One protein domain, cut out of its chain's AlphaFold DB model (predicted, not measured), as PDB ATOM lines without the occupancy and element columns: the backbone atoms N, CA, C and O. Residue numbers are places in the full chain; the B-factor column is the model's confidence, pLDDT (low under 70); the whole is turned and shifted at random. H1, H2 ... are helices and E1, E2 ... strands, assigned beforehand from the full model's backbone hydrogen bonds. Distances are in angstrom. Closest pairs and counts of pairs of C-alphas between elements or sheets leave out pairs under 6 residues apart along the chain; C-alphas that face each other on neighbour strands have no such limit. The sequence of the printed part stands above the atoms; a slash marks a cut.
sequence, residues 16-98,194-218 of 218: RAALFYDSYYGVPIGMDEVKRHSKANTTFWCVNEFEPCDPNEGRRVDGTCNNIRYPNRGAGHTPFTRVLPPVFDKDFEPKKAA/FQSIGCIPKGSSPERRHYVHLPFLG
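AT A GLANCE: This is residues 16 to 98 and 194 to 218 of the 218 residues of the protein "SFRICE_019106" of Spodoptera frugiperda (UniProt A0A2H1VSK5). Find little regular structure: a short ribbon of two strands, E1 and E2, with H1 over one face of it, and a long looping stretch, residues 51 to 98, reaching to one end. Of 108 printed residues, 25 are in E1, H1, H2, E2 and H3, in that order, a mixed class. The whole is only just loose, close to compact, radius of gyration of the C-alphas 15.8 A, and spans 53 by 33 by 24 A.

HOW THE PARTS SIT: From E1, residues 19 to 22, look to its antiparallel neighbour E2, residues 47 to 50; N 21 and O 48, 2.9 A apart, are within hydrogen-bond range. H1, residues 31 to 39, and H2, residues 43 to 46, only just touch, with 3 pairs of C-alphas within 8 A, only at the corner; the closest C-alphas, 37 and 43, are 5.0 A apart. Every O i to N i+4 pair in H1 is within range.

IN THESE COORDINATES: Find C-alpha 19 at (-47.534, 3.947, 6.462), where E1 begins; H3, residues 194 to 197, ends at C-alpha 197 at (-40.191, -13.234, -5.007).

THE WHOLE: Across the cut, C-alphas 98 and 194 are 28.8 A apart; pLDDT is under 70 at residues 16, 205 and 207 to 218.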
ATOM      1  N   ARG A  16     -46.948  14.035   6.340       61.12
ATOM      2  CA  ARG A  16     -47.782  12.919   6.777       61.12
ATOM      3  C   ARG A  16     -46.900  11.670   6.755       61.12
ATOM      4  O   ARG A  16     -46.361  11.302   5.716       61.12
ATOM      5  N   ALA A  17     -46.689  11.064   7.921       75.31
ATOM      6  CA  ALA A  17     -45.806   9.911   8.046       75.31
ATOM      7  C   ALA A  17     -46.307   8.772   7.147       75.31
ATOM      8  O   ALA A  17     -47.457   8.349   7.278       75.31
ATOM      9  N   ALA A  18     -45.448   8.283   6.248       84.06
ATOM     10  CA  ALA A  18     -45.766   7.151   5.391       84.06
ATOM     11  C   ALA A  18     -46.087   5.915   6.242       84.06
ATOM     12  O   ALA A  18     -45.406   5.610   7.229       84.06
ATOM     13  N   LEU A  19     -47.150   5.212   5.865       89.94
ATOM     14  CA  LEU A  19     -47.534   3.947   6.462       89.94
ATOM     15  C   LEU A  19     -46.959   2.810   5.629       89.94
ATOM     16  O   LEU A  19     -47.040   2.821   4.402       89.94
ATOM     17  N   PHE A  20     -46.433   1.801   6.313       92.69
ATOM     18  CA  PHE A  20     -45.846   0.628   5.685       92.69
ATOM     19  C   PHE A  20     -46.678  -0.588   6.036       92.69
ATOM     20  O   PHE A  20     -46.955  -0.848   7.208       92.69
ATOM     21  N   TYR A  21     -47.074  -1.331   5.014       93.12
ATOM     22  CA  TYR A  21     -47.848  -2.554   5.148       93.12
ATOM     23  C   TYR A  21     -47.141  -3.704   4.446       93.12
ATOM     24  O   TYR A  21     -46.564  -3.535   3.376       93.12
ATOM     25  N   ASP A  22     -47.243  -4.894   5.029       91.69
ATOM     26  CA  ASP A  22     -46.880  -6.125   4.341       91.69
ATOM     27  C   ASP A  22     -47.865  -6.362   3.192       91.69
ATOM     28  O   ASP A  22     -49.089  -6.380   3.386       91.69
ATOM     29  N   SER A  23     -47.334  -6.546   1.987       89.31
ATOM     30  CA  SER A  23     -48.145  -6.717   0.784       89.31
ATOM     31  C   SER A  23     -48.937  -8.029   0.794       89.31
ATOM     32  O   SER A  23     -50.021  -8.084   0.219       89.31
ATOM     33  N   TYR A  24     -48.459  -9.084   1.465       87.75
ATOM     34  CA  TYR A  24     -49.084 -10.410   1.461       87.75
ATOM     35  C   TYR A  24     -50.220 -10.550   2.490       87.75
ATOM     36  O   TYR A  24     -51.318 -11.010   2.155       87.75
ATOM     37  N   TYR A  25     -49.968 -10.175   3.744       87.75
ATOM     38  CA  TYR A  25     -50.900 -10.247   4.869       87.75
ATOM     39  C   TYR A  25     -51.786  -9.005   4.969       87.75
ATOM     40  O   TYR A  25     -52.898  -9.096   5.496       87.75
ATOM     41  N   GLY A  26     -51.331  -7.859   4.453       88.19
ATOM     42  CA  GLY A  26     -52.046  -6.590   4.563       88.19
ATOM     43  C   GLY A  26     -52.055  -6.030   5.987       88.19
ATOM     44  O   GLY A  26     -53.030  -5.391   6.382       88.19
ATOM     45  N   VAL A  27     -51.000  -6.296   6.763       90.75
ATOM     46  CA  VAL A  27     -50.829  -5.819   8.146       90.75
ATOM     47  C   VAL A  27     -49.767  -4.720   8.207       90.75
ATOM     48  O   VAL A  27     -48.856  -4.739   7.378       90.75
ATOM     49  N   PRO A  28     -49.860  -3.765   9.148       92.06
ATOM     50  CA  PRO A  28     -48.839  -2.735   9.296       92.06
ATOM     51  C   PRO A  28     -47.508  -3.358   9.734       92.06
ATOM     52  O   PRO A  28     -47.490  -4.229  10.606       92.06
ATOM     53  N   ILE A  29     -46.406  -2.888   9.150       93.00
ATOM     54  CA  ILE A  29     -45.045  -3.347   9.450       93.00
ATOM     55  C   ILE A  29     -44.175  -2.209   9.980       93.00
ATOM     56  O   ILE A  29     -44.380  -1.034   9.679       93.00
ATOM     57  N   GLY A  30     -43.182  -2.571  10.791       92.06
ATOM     58  CA  GLY A  30     -42.205  -1.630  11.335       92.06
ATOM     59  C   GLY A  30     -41.039  -1.357  10.383       92.06
ATOM     60  O   GLY A  30     -40.775  -2.105   9.442       92.06
ATOM     61  N   MET A  31     -40.264  -0.314  10.687       90.31
ATOM     62  CA  MET A  31     -39.087   0.079   9.895       90.31
ATOM     63  C   MET A  31     -38.010  -1.004   9.800       90.31
ATOM     64  O   MET A  31     -37.281  -1.058   8.812       90.31
ATOM     65  N   ASP A  32     -37.898  -1.873  10.801       92.12
ATOM     66  CA  ASP A  32     -36.902  -2.947  10.793       92.12
ATOM     67  C   ASP A  32     -37.206  -4.001   9.721       92.12
ATOM     68  O   ASP A  32     -36.297  -4.494   9.048       92.12
ATOM     69  N   GLU A  33     -38.487  -4.289   9.490       89.94
ATOM     70  CA  GLU A  33     -38.930  -5.203   8.439       89.94
ATOM     71  C   GLU A  33     -38.777  -4.574   7.051       89.94
ATOM     72  O   GLU A  33     -38.262  -5.213   6.131       89.94
ATOM     73  N   VAL A  34     -39.077  -3.279   6.919       90.94
ATOM     74  CA  VAL A  34     -38.812  -2.516   5.687       90.94
ATOM     75  C   VAL A  34     -37.320  -2.535   5.340       90.94
ATOM     76  O   VAL A  34     -36.947  -2.820   4.200       90.94
ATOM     77  N   LYS A  35     -36.434  -2.323   6.322       92.44
ATOM     78  CA  LYS A  35     -34.975  -2.427   6.130       92.44
ATOM     79  C   LYS A  35     -34.550  -3.834   5.711       92.44
ATOM     80  O   LYS A  35     -33.639  -3.977   4.894       92.44
ATOM     81  N   ARG A  36     -35.213  -4.876   6.225       91.25
ATOM     82  CA  ARG A  36     -34.970  -6.266   5.810       91.25
ATOM     83  C   ARG A  36     -35.295  -6.469   4.330       91.25
ATOM     84  O   ARG A  36     -34.467  -7.019   3.605       91.25
ATOM     85  N   HIS A  37     -36.454  -5.992   3.878       89.44
ATOM     86  CA  HIS A  37     -36.862  -6.080   2.473       89.44
ATOM     87  C   HIS A  37     -36.004  -5.213   1.551       89.44
ATOM     88  O   HIS A  37     -35.657  -5.660   0.455       89.44
ATOM     89  N   SER A  38     -35.566  -4.048   2.030       91.69
ATOM     90  CA  SER A  38     -34.612  -3.178   1.336       91.69
ATOM     91  C   SER A  38     -33.273  -3.883   1.114       91.69
ATOM     92  O   SER A  38     -32.796  -3.966  -0.017       91.69
ATOM     93  N   LYS A  39     -32.716  -4.527   2.150       91.88
ATOM     94  CA  LYS A  39     -31.482  -5.320   2.029       91.88
ATOM     95  C   LYS A  39     -31.625  -6.497   1.058       91.88
ATOM     96  O   LYS A  39     -30.658  -6.869   0.400       91.88
ATOM     97  N   ALA A  40     -32.815  -7.090   0.980       87.94
ATOM     98  CA  ALA A  40     -33.120  -8.186   0.066       87.94
ATOM     99  C   ALA A  40     -33.510  -7.725  -1.354       87.94
ATOM    100  O   ALA A  40     -33.729  -8.576  -2.208       87.94
ATOM    101  N   ASN A  41     -33.602  -6.414  -1.611       90.00
ATOM    102  CA  ASN A  41     -34.107  -5.836  -2.862       90.00
ATOM    103  C   ASN A  41     -35.511  -6.349  -3.249       90.00
ATOM    104  O   ASN A  41     -35.795  -6.641  -4.409       90.00
ATOM    105  N   THR A  42     -36.386  -6.504  -2.251       87.44
ATOM    106  CA  THR A  42     -37.757  -7.024  -2.420       87.44
ATOM    107  C   THR A  42     -38.839  -6.029  -2.002       87.44
ATOM    108  O   THR A  42     -40.022  -6.350  -2.076       87.44
ATOM    109  N   THR A  43     -38.462  -4.809  -1.598       88.62
ATOM    110  CA  THR A  43     -39.395  -3.779  -1.109       88.62
ATOM    111  C   THR A  43     -40.545  -3.529  -2.078       88.62
ATOM    112  O   THR A  43     -41.687  -3.537  -1.652       88.62
ATOM    113  N   PHE A  44     -40.257  -3.419  -3.378       86.12
ATOM    114  CA  PHE A  44     -41.260  -3.130  -4.409       86.12
ATOM    115  C   PHE A  44     -42.412  -4.149  -4.482       86.12
ATOM    116  O   PHE A  44     -43.511  -3.814  -4.903       86.12
ATOM    117  N   TRP A  45     -42.165  -5.399  -4.090       86.19
ATOM    118  CA  TRP A  45     -43.151  -6.476  -4.193       86.19
ATOM    119  C   TRP A  45     -43.732  -6.904  -2.843       86.19
ATOM    120  O   TRP A  45     -44.810  -7.491  -2.800       86.19
ATOM    121  N   CYS A  46     -42.992  -6.685  -1.755       89.38
ATOM    122  CA  CYS A  46     -43.348  -7.186  -0.428       89.38
ATOM    123  C   CYS A  46     -43.836  -6.099   0.529       89.38
ATOM    124  O   CYS A  46     -44.385  -6.433   1.579       89.38
ATOM    125  N   VAL A  47     -43.612  -4.824   0.202       91.69
ATOM    126  CA  VAL A  47     -43.985  -3.692   1.045       91.69
ATOM    127  C   VAL A  47     -44.845  -2.723   0.248       91.69
ATOM    128  O   VAL A  47     -44.434  -2.240  -0.804       91.69
ATOM    129  N   ASN A  48     -46.007  -2.386   0.801       91.00
ATOM    130  CA  ASN A  48     -46.856  -1.317   0.298       91.00
ATOM    131  C   ASN A  48     -46.674  -0.083   1.183       91.00
ATOM    132  O   ASN A  48     -46.949  -0.126   2.385       91.00
ATOM    133  N   GLU A  49     -46.198   0.999   0.576       91.25
ATOM    134  CA  GLU A  49     -45.961   2.293   1.210       91.25
ATOM    135  C   GLU A  49     -46.973   3.311   0.680       91.25
ATOM    136  O   GLU A  49     -47.078   3.501  -0.531       91.25
ATOM    137  N   PHE A  50     -47.730   3.947   1.574       90.44
ATOM    138  CA  PHE A  50     -48.711   4.972   1.208       90.44
ATOM    139  C   PHE A  50     -48.965   5.952   2.360       90.44
ATOM    140  O   PHE A  50     -48.719   5.659   3.532       90.44
ATOM    141  N   GLU A  51     -49.479   7.134   2.033       90.31
ATOM    142  CA  GLU A  51     -49.828   8.160   3.021       90.31
ATOM    143  C   GLU A  51     -51.064   7.766   3.848       90.31
ATOM    144  O   GLU A  51     -51.936   7.056   3.340       90.31
ATOM    145  N   PRO A  52     -51.221   8.254   5.091       90.12
ATOM    146  CA  PRO A  52     -52.422   8.030   5.890       90.12
ATOM    147  C   PRO A  52     -53.700   8.391   5.125       90.12
ATOM    148  O   PRO A  52     -53.736   9.386   4.400       90.12
ATOM    149  N   CYS A  53     -54.739   7.573   5.284       90.94
ATOM    150  CA  CYS A  53     -56.001   7.770   4.580       90.94
ATOM    151  C   CYS A  53     -56.762   8.984   5.114       90.94
ATOM    152  O   CYS A  53     -56.878   9.157   6.330       90.94
ATOM    153  N   ASP A  54     -57.349   9.759   4.210       91.06
ATOM    154  CA  ASP A  54     -58.269  10.849   4.531       91.06
ATOM    155  C   ASP A  54     -59.692  10.437   4.120       91.06
ATOM    156  O   ASP A  54     -59.929  10.156   2.949       91.06
ATOM    157  N   PRO A  55     -60.676  10.396   5.036       88.75
ATOM    158  CA  PRO A  55     -62.048  10.013   4.699       88.75
ATOM    159  C   PRO A  55     -62.713  10.860   3.603       88.75
ATOM    160  O   PRO A  55     -63.719  10.427   3.044       88.75
ATOM    161  N   ASN A  56     -62.190  12.057   3.324       89.62
ATOM    162  CA  ASN A  56     -62.726  12.973   2.318       89.62
ATOM    163  C   ASN A  56     -61.931  12.964   1.000       89.62
ATOM    164  O   ASN A  56     -62.238  13.759   0.111       89.62
ATOM    165  N   GLU A  57     -60.908  12.114   0.862       89.81
ATOM    166  CA  GLU A  57     -60.126  12.033  -0.374       89.81
ATOM    167  C   GLU A  57     -60.833  11.240  -1.484       89.81
ATOM    168  O   GLU A  57     -61.720  10.417  -1.252       89.81
ATOM    169  N   GLY A  58     -60.431  11.508  -2.728       87.88
ATOM    170  CA  GLY A  58     -60.845  10.723  -3.889       87.88
ATOM    171  C   GLY A  58     -60.137   9.367  -3.968       87.88
ATOM    172  O   GLY A  58     -59.325   9.002  -3.125       87.88
ATOM    173  N   ARG A  59     -60.414   8.598  -5.023       88.31
ATOM    174  CA  ARG A  59     -59.702   7.333  -5.253       88.31
ATOM    175  C   ARG A  59     -58.234   7.603  -5.562       88.31
ATOM    176  O   ARG A  59     -57.922   8.469  -6.376       88.31
ATOM    177  N   ARG A  60     -57.349   6.825  -4.946       87.50
ATOM    178  CA  ARG A  60     -55.919   6.838  -5.252       87.50
ATOM    179  C   ARG A  60     -55.606   5.879  -6.400       87.50
ATOM    180  O   ARG A  60     -56.266   4.852  -6.553       87.50
ATOM    181  N   VAL A  61     -54.584   6.210  -7.189       84.69
ATOM    182  CA  VAL A  61     -54.154   5.430  -8.370       84.69
ATOM    183  C   VAL A  61     -53.610   4.054  -7.981       84.69
ATOM    184  O   VAL A  61     -53.796   3.078  -8.699       84.69
ATOM    185  N   ASP A  62     -52.965   3.959  -6.823       83.69
ATOM    186  CA  ASP A  62     -52.458   2.710  -6.248       83.69
ATOM    187  C   ASP A  62     -53.574   1.826  -5.649       83.69
ATOM    188  O   ASP A  62     -53.315   0.690  -5.245       83.69
ATOM    189  N   GLY A  63     -54.813   2.327  -5.591       87.56
ATOM    190  CA  GLY A  63     -55.969   1.647  -5.007       87.56
ATOM    191  C   GLY A  63     -55.976   1.611  -3.476       87.56
ATOM    192  O   GLY A  63     -56.851   0.960  -2.897       87.56
ATOM    193  N   THR A  64     -55.038   2.291  -2.803       89.44
ATOM    194  CA  THR A  64     -55.020   2.356  -1.336       89.44
ATOM    195  C   THR A  64     -56.158   3.231  -0.810       89.44
ATOM    196  O   THR A  64     -56.767   4.020  -1.533       89.44
ATOM    197  N   CYS A  65     -56.503   3.046   0.465       90.62
ATOM    198  CA  CYS A  65     -57.497   3.854   1.181       90.62
ATOM    199  C   CYS A  65     -58.950   3.767   0.673       90.62
ATOM    200  O   CYS A  65     -59.829   4.407   1.241       90.62
ATOM    201  N   ASN A  66     -59.260   2.879  -0.280       89.69
ATOM    202  CA  ASN A  66     -60.649   2.552  -0.634       89.69
ATOM    203  C   ASN A  66     -61.423   1.987   0.579       89.69
ATOM    204  O   ASN A  66     -62.598   2.278   0.792       89.69
ATOM    205  N   ASN A  67     -60.733   1.217   1.428       89.69
ATOM    206  CA  ASN A  67     -61.241   0.766   2.719       89.69
ATOM    207  C   ASN A  67     -60.447   1.415   3.861       89.69
ATOM    208  O   ASN A  67     -59.354   0.966   4.179       89.69
ATOM    209  N   ILE A  68     -61.019   2.419   4.531       88.38
ATOM    210  CA  ILE A  68     -60.342   3.187   5.596       88.38
ATOM    211  C   ILE A  68     -59.868   2.294   6.758       88.38
ATOM    212  O   ILE A  68     -58.823   2.538   7.354       88.38
ATOM    213  N   ARG A  69     -60.610   1.224   7.081       89.38
ATOM    214  CA  ARG A  69     -60.243   0.299   8.168       89.38
ATOM    215  C   ARG A  69     -59.116  -0.654   7.771       89.38
ATOM    216  O   ARG A  69     -58.355  -1.089   8.630       89.38
ATOM    217  N   TYR A  70     -59.033  -0.999   6.489       89.75
ATOM    218  CA  TYR A  70     -58.002  -1.868   5.929       89.75
ATOM    219  C   TYR A  70     -57.460  -1.256   4.632       89.75
ATOM    220  O   TYR A  70     -57.802  -1.744   3.549       89.75
ATOM    221  N   PRO A  71     -56.620  -0.209   4.730       90.12
ATOM    222  CA  PRO A  71     -56.233   0.621   3.588       90.12
ATOM    223  C   PRO A  71     -55.590  -0.136   2.431       90.12
ATOM    224  O   PRO A  71     -55.722   0.274   1.284       90.12
ATOM    225  N   ASN A  72     -54.923  -1.251   2.735       88.12
ATOM    226  CA  ASN A  72     -54.213  -2.057   1.752       88.12
ATOM    227  C   ASN A  72     -55.125  -3.037   0.982       88.12
ATOM    228  O   ASN A  72     -54.665  -3.754   0.105       88.12
ATOM    229  N   ARG A  73     -56.422  -3.161   1.300       87.62
ATOM    230  CA  ARG A  73     -57.290  -4.139   0.618       87.62
ATOM    231  C   ARG A  73     -57.694  -3.654  -0.771       87.62
ATOM    232  O   ARG A  73     -58.442  -2.692  -0.887       87.62
ATOM    233  N   GLY A  74     -57.285  -4.401  -1.795       81.94
ATOM    234  CA  GLY A  74     -57.574  -4.074  -3.195       81.94
ATOM    235  C   GLY A  74     -56.580  -3.092  -3.816       81.94
ATOM    236  O   GLY A  74     -56.762  -2.716  -4.967       81.94
ATOM    237  N   ALA A  75     -55.535  -2.717  -3.077       87.25
ATOM    238  CA  ALA A  75     -54.428  -1.940  -3.608       87.25
ATOM    239  C   ALA A  75     -53.565  -2.774  -4.570       87.25
ATOM    240  O   ALA A  75     -53.585  -4.013  -4.556       87.25
ATOM    241  N   GLY A  76     -52.765  -2.099  -5.391       83.38
ATOM    242  CA  GLY A  76     -51.728  -2.736  -6.197       83.38
ATOM    243  C   GLY A  76     -50.721  -3.512  -5.348       83.38
ATOM    244  O   GLY A  76     -50.612  -3.315  -4.139       83.38
ATOM    245  N   HIS A  77     -50.003  -4.444  -5.978       81.44
ATOM    246  CA  HIS A  77     -48.998  -5.280  -5.306       81.44
ATOM    247  C   HIS A  77     -49.552  -6.161  -4.181       81.44
ATOM    248  O   HIS A  77     -48.792  -6.745  -3.421       81.44
ATOM    249  N   THR A  78     -50.875  -6.318  -4.083       84.75
ATOM    250  CA  THR A  78     -51.510  -7.205  -3.106       84.75
ATOM    251  C   THR A  78     -51.945  -8.513  -3.752       84.75
ATOM    252  O   THR A  78     -52.252  -8.566  -4.942       84.75
ATOM    253  N   PRO A  79     -51.975  -9.616  -3.001       83.62
ATOM    254  CA  PRO A  79     -52.360 -10.896  -3.552       83.62
ATOM    255  C   PRO A  79     -53.849 -11.006  -3.890       83.62
ATOM    256  O   PRO A  79     -54.713 -10.478  -3.187       83.62
ATOM    257  N   PHE A  80     -54.170 -11.875  -4.854       80.94
ATOM    258  CA  PHE A  80     -55.548 -12.331  -5.045       80.94
ATOM    259  C   PHE A  80     -56.103 -13.008  -3.791       80.94
ATOM    260  O   PHE A  80     -55.479 -13.897  -3.201       80.94
ATOM    261  N   THR A  81     -57.341 -12.653  -3.450       82.81
ATOM    262  CA  THR A  81     -58.105 -13.372  -2.431       82.81
ATOM    263  C   THR A  81     -58.591 -14.698  -3.007       82.81
ATOM    264  O   THR A  81     -59.252 -14.740  -4.044       82.81
ATOM    265  N   ARG A  82     -58.276 -15.803  -2.327       82.25
ATOM    266  CA  ARG A  82     -58.798 -17.124  -2.681       82.25
ATOM    267  C   ARG A  82     -60.144 -17.366  -2.012       82.25
ATOM    268  O   ARG A  82     -60.249 -17.293  -0.795       82.25
ATOM    269  N   VAL A  83     -61.140 -17.734  -2.815       88.81
ATOM    270  CA  VAL A  83     -62.445 -18.209  -2.323       88.81
ATOM    271  C   VAL A  83     -62.361 -19.666  -1.846       88.81
ATOM    272  O   VAL A  83     -63.079 -20.063  -0.937       88.81
ATOM    273  N   LEU A  84     -61.466 -20.461  -2.442       89.69
ATOM    274  CA  LEU A  84     -61.247 -21.873  -2.122       89.69
ATOM    275  C   LEU A  84     -59.753 -22.158  -1.913       89.69
ATOM    276  O   LEU A  84     -58.918 -21.528  -2.579       89.69
ATOM    277  N   PRO A  85     -59.398 -23.118  -1.037       87.62
ATOM    278  CA  PRO A  85     -58.008 -23.480  -0.804       87.62
ATOM    279  C   PRO A  85     -57.342 -24.000  -2.089       87.62
ATOM    280  O   PRO A  85     -58.004 -24.594  -2.948       87.62
ATOM    281  N   PRO A  86     -56.030 -23.766  -2.261       86.38
ATOM    282  CA  PRO A  86     -55.289 -24.343  -3.372       86.38
ATOM    283  C   PRO A  86     -55.273 -25.872  -3.310       86.38
ATOM    284  O   PRO A  86     -55.215 -26.462  -2.235       86.38
ATOM    285  N   VAL A  87     -55.242 -26.506  -4.482       88.62
ATOM    286  CA  VAL A  87     -55.058 -27.953  -4.615       88.62
ATOM    287  C   VAL A  87     -53.869 -28.196  -5.530       88.62
ATOM    288  O   VAL A  87     -53.921 -27.871  -6.718       88.62
ATOM    289  N   PHE A  88     -52.815 -28.765  -4.960       87.31
ATOM    290  CA  PHE A  88     -51.588 -29.155  -5.643       87.31
ATOM    291  C   PHE A  88     -51.255 -30.606  -5.297       87.31
ATOM    292  O   PHE A  88     -51.774 -31.144  -4.318       87.31
ATOM    293  N   ASP A  89     -50.407 -31.229  -6.106       87.62
ATOM    294  CA  ASP A  89     -49.731 -32.464  -5.715       87.62
ATOM    295  C   ASP A  89     -48.503 -32.136  -4.836       87.62
ATOM    296  O   ASP A  89     -48.282 -30.983  -4.440       87.62
ATOM    297  N   LYS A  90     -47.699 -33.149  -4.509       83.62
ATOM    298  CA  LYS A  90     -46.425 -32.994  -3.804       83.62
ATOM    299  C   LYS A  90     -45.547 -31.924  -4.471       83.62
ATOM    300  O   LYS A  90     -45.547 -31.772  -5.689       83.62
ATOM    301  N   ASP A  91     -44.808 -31.173  -3.654       80.44
ATOM    302  CA  ASP A  91     -43.849 -30.153  -4.104       80.44
ATOM    303  C   ASP A  91     -44.480 -29.034  -4.969       80.44
ATOM    304  O   ASP A  91     -43.803 -28.369  -5.747       80.44
ATOM    305  N   PHE A  92     -45.790 -28.799  -4.798       82.38
ATOM    306  CA  PHE A  92     -46.582 -27.807  -5.538       82.38
ATOM    307  C   PHE A  92     -46.693 -28.080  -7.044       82.38
ATOM    308  O   PHE A  92     -46.927 -27.169  -7.847       82.38
ATOM    309  N   GLU A  93     -46.560 -29.345  -7.434       84.44
ATOM    310  CA  GLU A  93     -46.807 -29.796  -8.797       84.44
ATOM    311  C   GLU A  93     -48.310 -29.755  -9.151       84.44
ATOM    312  O   GLU A  93     -49.178 -29.718  -8.263       84.44
ATOM    313  N   PRO A  94     -48.664 -29.722 -10.453       84.94
ATOM    314  CA  PRO A  94     -50.050 -29.807 -10.890       84.94
ATOM    315  C   PRO A  94     -50.757 -31.013 -10.274       84.94
ATOM    316  O   PRO A  94     -50.214 -32.113 -10.237       84.94
ATOM    317  N   LYS A  95     -51.994 -30.803  -9.816       90.69
ATOM    318  CA  LYS A  95     -52.789 -31.870  -9.203       90.69
ATOM    319  C   LYS A  95     -52.930 -33.074 -10.143       90.69
ATOM    320  O   LYS A  95     -53.060 -32.909 -11.359       90.69
ATOM    321  N   LYS A  96     -53.039 -34.266  -9.564       91.50
ATOM    322  CA  LYS A  96     -53.386 -35.487 -10.299       91.50
ATOM    323  C   LYS A  96     -54.892 -35.619 -10.525       91.50
ATOM    324  O   LYS A  96     -55.708 -34.918  -9.919       91.50
ATOM    325  N   ALA A  97     -55.267 -36.514 -11.435       91.81
ATOM    326  CA  ALA A  97     -56.648 -36.935 -11.608       91.81
ATOM    327  C   ALA A  97     -57.154 -37.669 -10.354       91.81
ATOM    328  O   ALA A  97     -56.367 -38.208  -9.579       91.81
ATOM    329  N   ALA A  98     -58.479 -37.764 -10.190       90.31
ATOM    330  CA  ALA A  98     -59.084 -38.528  -9.092       90.31
ATOM    331  C   ALA A  98     -58.676 -40.016  -9.101       90.31
ATOM    332  O   ALA A  98     -58.675 -40.660  -8.059       90.31
ATOM    333  N   PHE A 194     -45.543 -14.865  -4.170       84.94
ATOM    334  CA  PHE A 194     -44.857 -14.190  -3.066       84.94
ATOM    335  C   PHE A 194     -43.717 -15.053  -2.477       84.94
ATOM    336  O   PHE A 194     -42.747 -14.509  -1.949       84.94
ATOM    337  N   GLN A 195     -43.772 -16.387  -2.623       85.12
ATOM    338  CA  GLN A 195     -42.672 -17.307  -2.296       85.12
ATOM    339  C   GLN A 195     -41.468 -17.142  -3.221       85.12
ATOM    340  O   GLN A 195     -40.328 -17.123  -2.757       85.12
ATOM    341  N   SER A 196     -41.709 -17.086  -4.535       81.75
ATOM    342  CA  SER A 196     -40.628 -17.006  -5.522       81.75
ATOM    343  C   SER A 196     -39.933 -15.653  -5.488       81.75
ATOM    344  O   SER A 196     -38.719 -15.596  -5.663       81.75
ATOM    345  N   ILE A 197     -40.696 -14.596  -5.204       83.31
ATOM    346  CA  ILE A 197     -40.191 -13.234  -5.007       83.31
ATOM    347  C   ILE A 197     -39.397 -13.119  -3.694       83.31
ATOM    348  O   ILE A 197     -38.431 -12.365  -3.620       83.31
ATOM    349  N   GLY A 198     -39.756 -13.902  -2.671       85.75
ATOM    350  CA  GLY A 198     -39.065 -13.919  -1.377       85.75
ATOM    351  C   GLY A 198     -39.735 -13.087  -0.283       85.75
ATOM    352  O   GLY A 198     -39.107 -12.821   0.739       85.75
ATOM    353  N   CYS A 199     -41.004 -12.713  -0.459       87.00
ATOM    354  CA  CYS A 199     -41.792 -12.073   0.596       87.00
ATOM    355  C   CYS A 199     -42.154 -13.062   1.708       87.00
ATOM    356  O   CYS A 199     -42.158 -12.714   2.884       87.00
ATOM    357  N   ILE A 200     -42.402 -14.323   1.341       86.88
ATOM    358  CA  ILE A 200     -42.731 -15.405   2.274       86.88
ATOM    359  C   ILE A 200     -41.783 -16.602   2.101       86.88
ATOM    360  O   ILE A 200     -41.202 -16.783   1.027       86.88
ATOM    361  N   PRO A 201     -41.601 -17.445   3.137       84.31
ATOM    362  CA  PRO A 201     -40.711 -18.600   3.060       84.31
ATOM    363  C   PRO A 201     -41.110 -19.580   1.948       84.31
ATOM    364  O   PRO A 201     -42.285 -19.917   1.792       84.31
ATOM    365  N   LYS A 202     -40.115 -20.114   1.227       76.81
ATOM    366  CA  LYS A 202     -40.305 -21.005   0.062       76.81
ATOM    367  C   LYS A 202     -41.045 -22.319   0.355       76.81
ATOM    368  O   LYS A 202     -41.557 -22.929  -0.572       76.81
ATOM    369  N   GLY A 203     -41.088 -22.760   1.614       71.19
ATOM    370  CA  GLY A 203     -41.792 -23.982   2.031       71.19
ATOM    371  C   GLY A 203     -43.290 -23.797   2.304       71.19
ATOM    372  O   GLY A 203     -43.982 -24.774   2.569       71.19
ATOM    373  N   SER A 204     -43.793 -22.561   2.264       77.81
ATOM    374  CA  SER A 204     -45.225 -22.283   2.412       77.81
ATOM    375  C   SER A 204     -45.989 -22.647   1.140       77.81
ATOM    376  O   SER A 204     -45.452 -22.547   0.035       77.81
ATOM    377  N   SER A 205     -47.257 -23.043   1.278       69.25
ATOM    378  CA  SER A 205     -48.071 -23.357   0.105       69.25
ATOM    379  C   SER A 205     -48.307 -22.099  -0.748       69.25
ATOM    380  O   SER A 205     -48.511 -21.028  -0.171       69.25
ATOM    381  N   PRO A 206     -48.255 -22.164  -2.099       71.69
ATOM    382  CA  PRO A 206     -48.481 -21.023  -2.989       71.69
ATOM    383  C   PRO A 206     -49.960 -20.616  -2.999       71.69
ATOM    384  O   PRO A 206     -50.723 -20.794  -3.958       71.69
ATOM    385  N   GLU A 207     -50.378 -20.053  -1.871       63.72
ATOM    386  CA  GLU A 207     -51.734 -19.602  -1.600       63.72
ATOM    387  C   GLU A 207     -52.059 -18.344  -2.372       63.72
ATOM    388  O   GLU A 207     -53.219 -18.131  -2.706       63.72
ATOM    389  N   ARG A 208     -51.077 -17.501  -2.692       65.44
ATOM    390  CA  ARG A 208     -51.373 -16.231  -3.339       65.44
ATOM    391  C   ARG A 208     -50.356 -15.882  -4.417       65.44
ATOM    392  O   ARG A 208     -49.152 -15.837  -4.168       65.44
ATOM    393  N   ARG A 209     -50.866 -15.672  -5.632       59.25
ATOM    394  CA  ARG A 209     -50.070 -15.202  -6.768       59.25
ATOM    395  C   ARG A 209     -49.875 -13.699  -6.679       59.25
ATOM    396  O   ARG A 209     -50.757 -12.996  -6.185       59.25
ATOM    397  N   HIS A 210     -48.712 -13.264  -7.145       57.56
ATOM    398  CA  HIS A 210     -48.359 -11.860  -7.186       57.56
ATOM    399  C   HIS A 210     -49.182 -11.135  -8.260       57.56
ATOM    400  O   HIS A 210     -49.434 -11.680  -9.337       57.56
ATOM    401  N   TYR A 211     -49.630  -9.927  -7.941       64.94
ATOM    402  CA  TYR A 211     -50.482  -9.101  -8.784       64.94
ATOM    403  C   TYR A 211     -50.000  -7.661  -8.719       64.94
ATOM    404  O   TYR A 211     -49.650  -7.176  -7.652       64.94
ATOM    405  N   VAL A 212     -50.014  -6.978  -9.858       56.75
ATOM    406  CA  VAL A 212     -49.786  -5.535  -9.930       56.75
ATOM    407  C   VAL A 212     -51.079  -4.917 -10.433       56.75
ATOM    408  O   VAL A 212     -51.487  -5.208 -11.556       56.75
ATOM    409  N   HIS A 213     -51.735  -4.088  -9.623       55.00
ATOM    410  CA  HIS A 213     -52.819  -3.255 -10.135       55.00
ATOM    411  C   HIS A 213     -52.185  -2.084 -10.876       55.00
ATOM    412  O   HIS A 213     -51.443  -1.307 -10.281       55.00
ATOM    413  N   LEU A 214     -52.458  -1.984 -12.171       54.16
ATOM    414  CA  LEU A 214     -52.233  -0.777 -12.954       54.16
ATOM    415  C   LEU A 214     -53.585  -0.448 -13.586       54.16
ATOM    416  O   LEU A 214     -53.861  -0.952 -14.677       54.16
ATOM    417  N   PRO A 215     -54.462   0.290 -12.884       57.34
ATOM    418  CA  PRO A 215     -55.740   0.667 -13.456       57.34
ATOM    419  C   PRO A 215     -55.484   1.537 -14.691       57.34
ATOM    420  O   PRO A 215     -54.754   2.527 -14.640       57.34
ATOM    421  N   PHE A 216     -56.076   1.149 -15.817       54.88
ATOM    422  CA  PHE A 216     -56.178   2.000 -17.000       54.88
ATOM    423  C   PHE A 216     -57.307   3.025 -16.832       54.88
ATOM    424  O   PHE A 216     -57.293   4.064 -17.489       54.88
ATOM    425  N   LEU A 217     -58.278   2.733 -15.959       51.50
ATOM    426  CA  LEU A 217     -59.378   3.613 -15.574       51.50
ATOM    427  C   LEU A 217     -59.156   4.153 -14.150       51.50
ATOM    428  O   LEU A 217     -59.799   3.707 -13.199       51.50
ATOM    429  N   GLY A 218     -58.209   5.084 -14.010       42.56
ATOM    430  CA  GLY A 218     -58.009   5.900 -12.804       42.56
ATOM    431  C   GLY A 218     -58.753   7.224 -12.887       42.56
ATOM    432  O   GLY A 218     -58.692   7.844 -13.973       42.56
TER     433      GLY A 218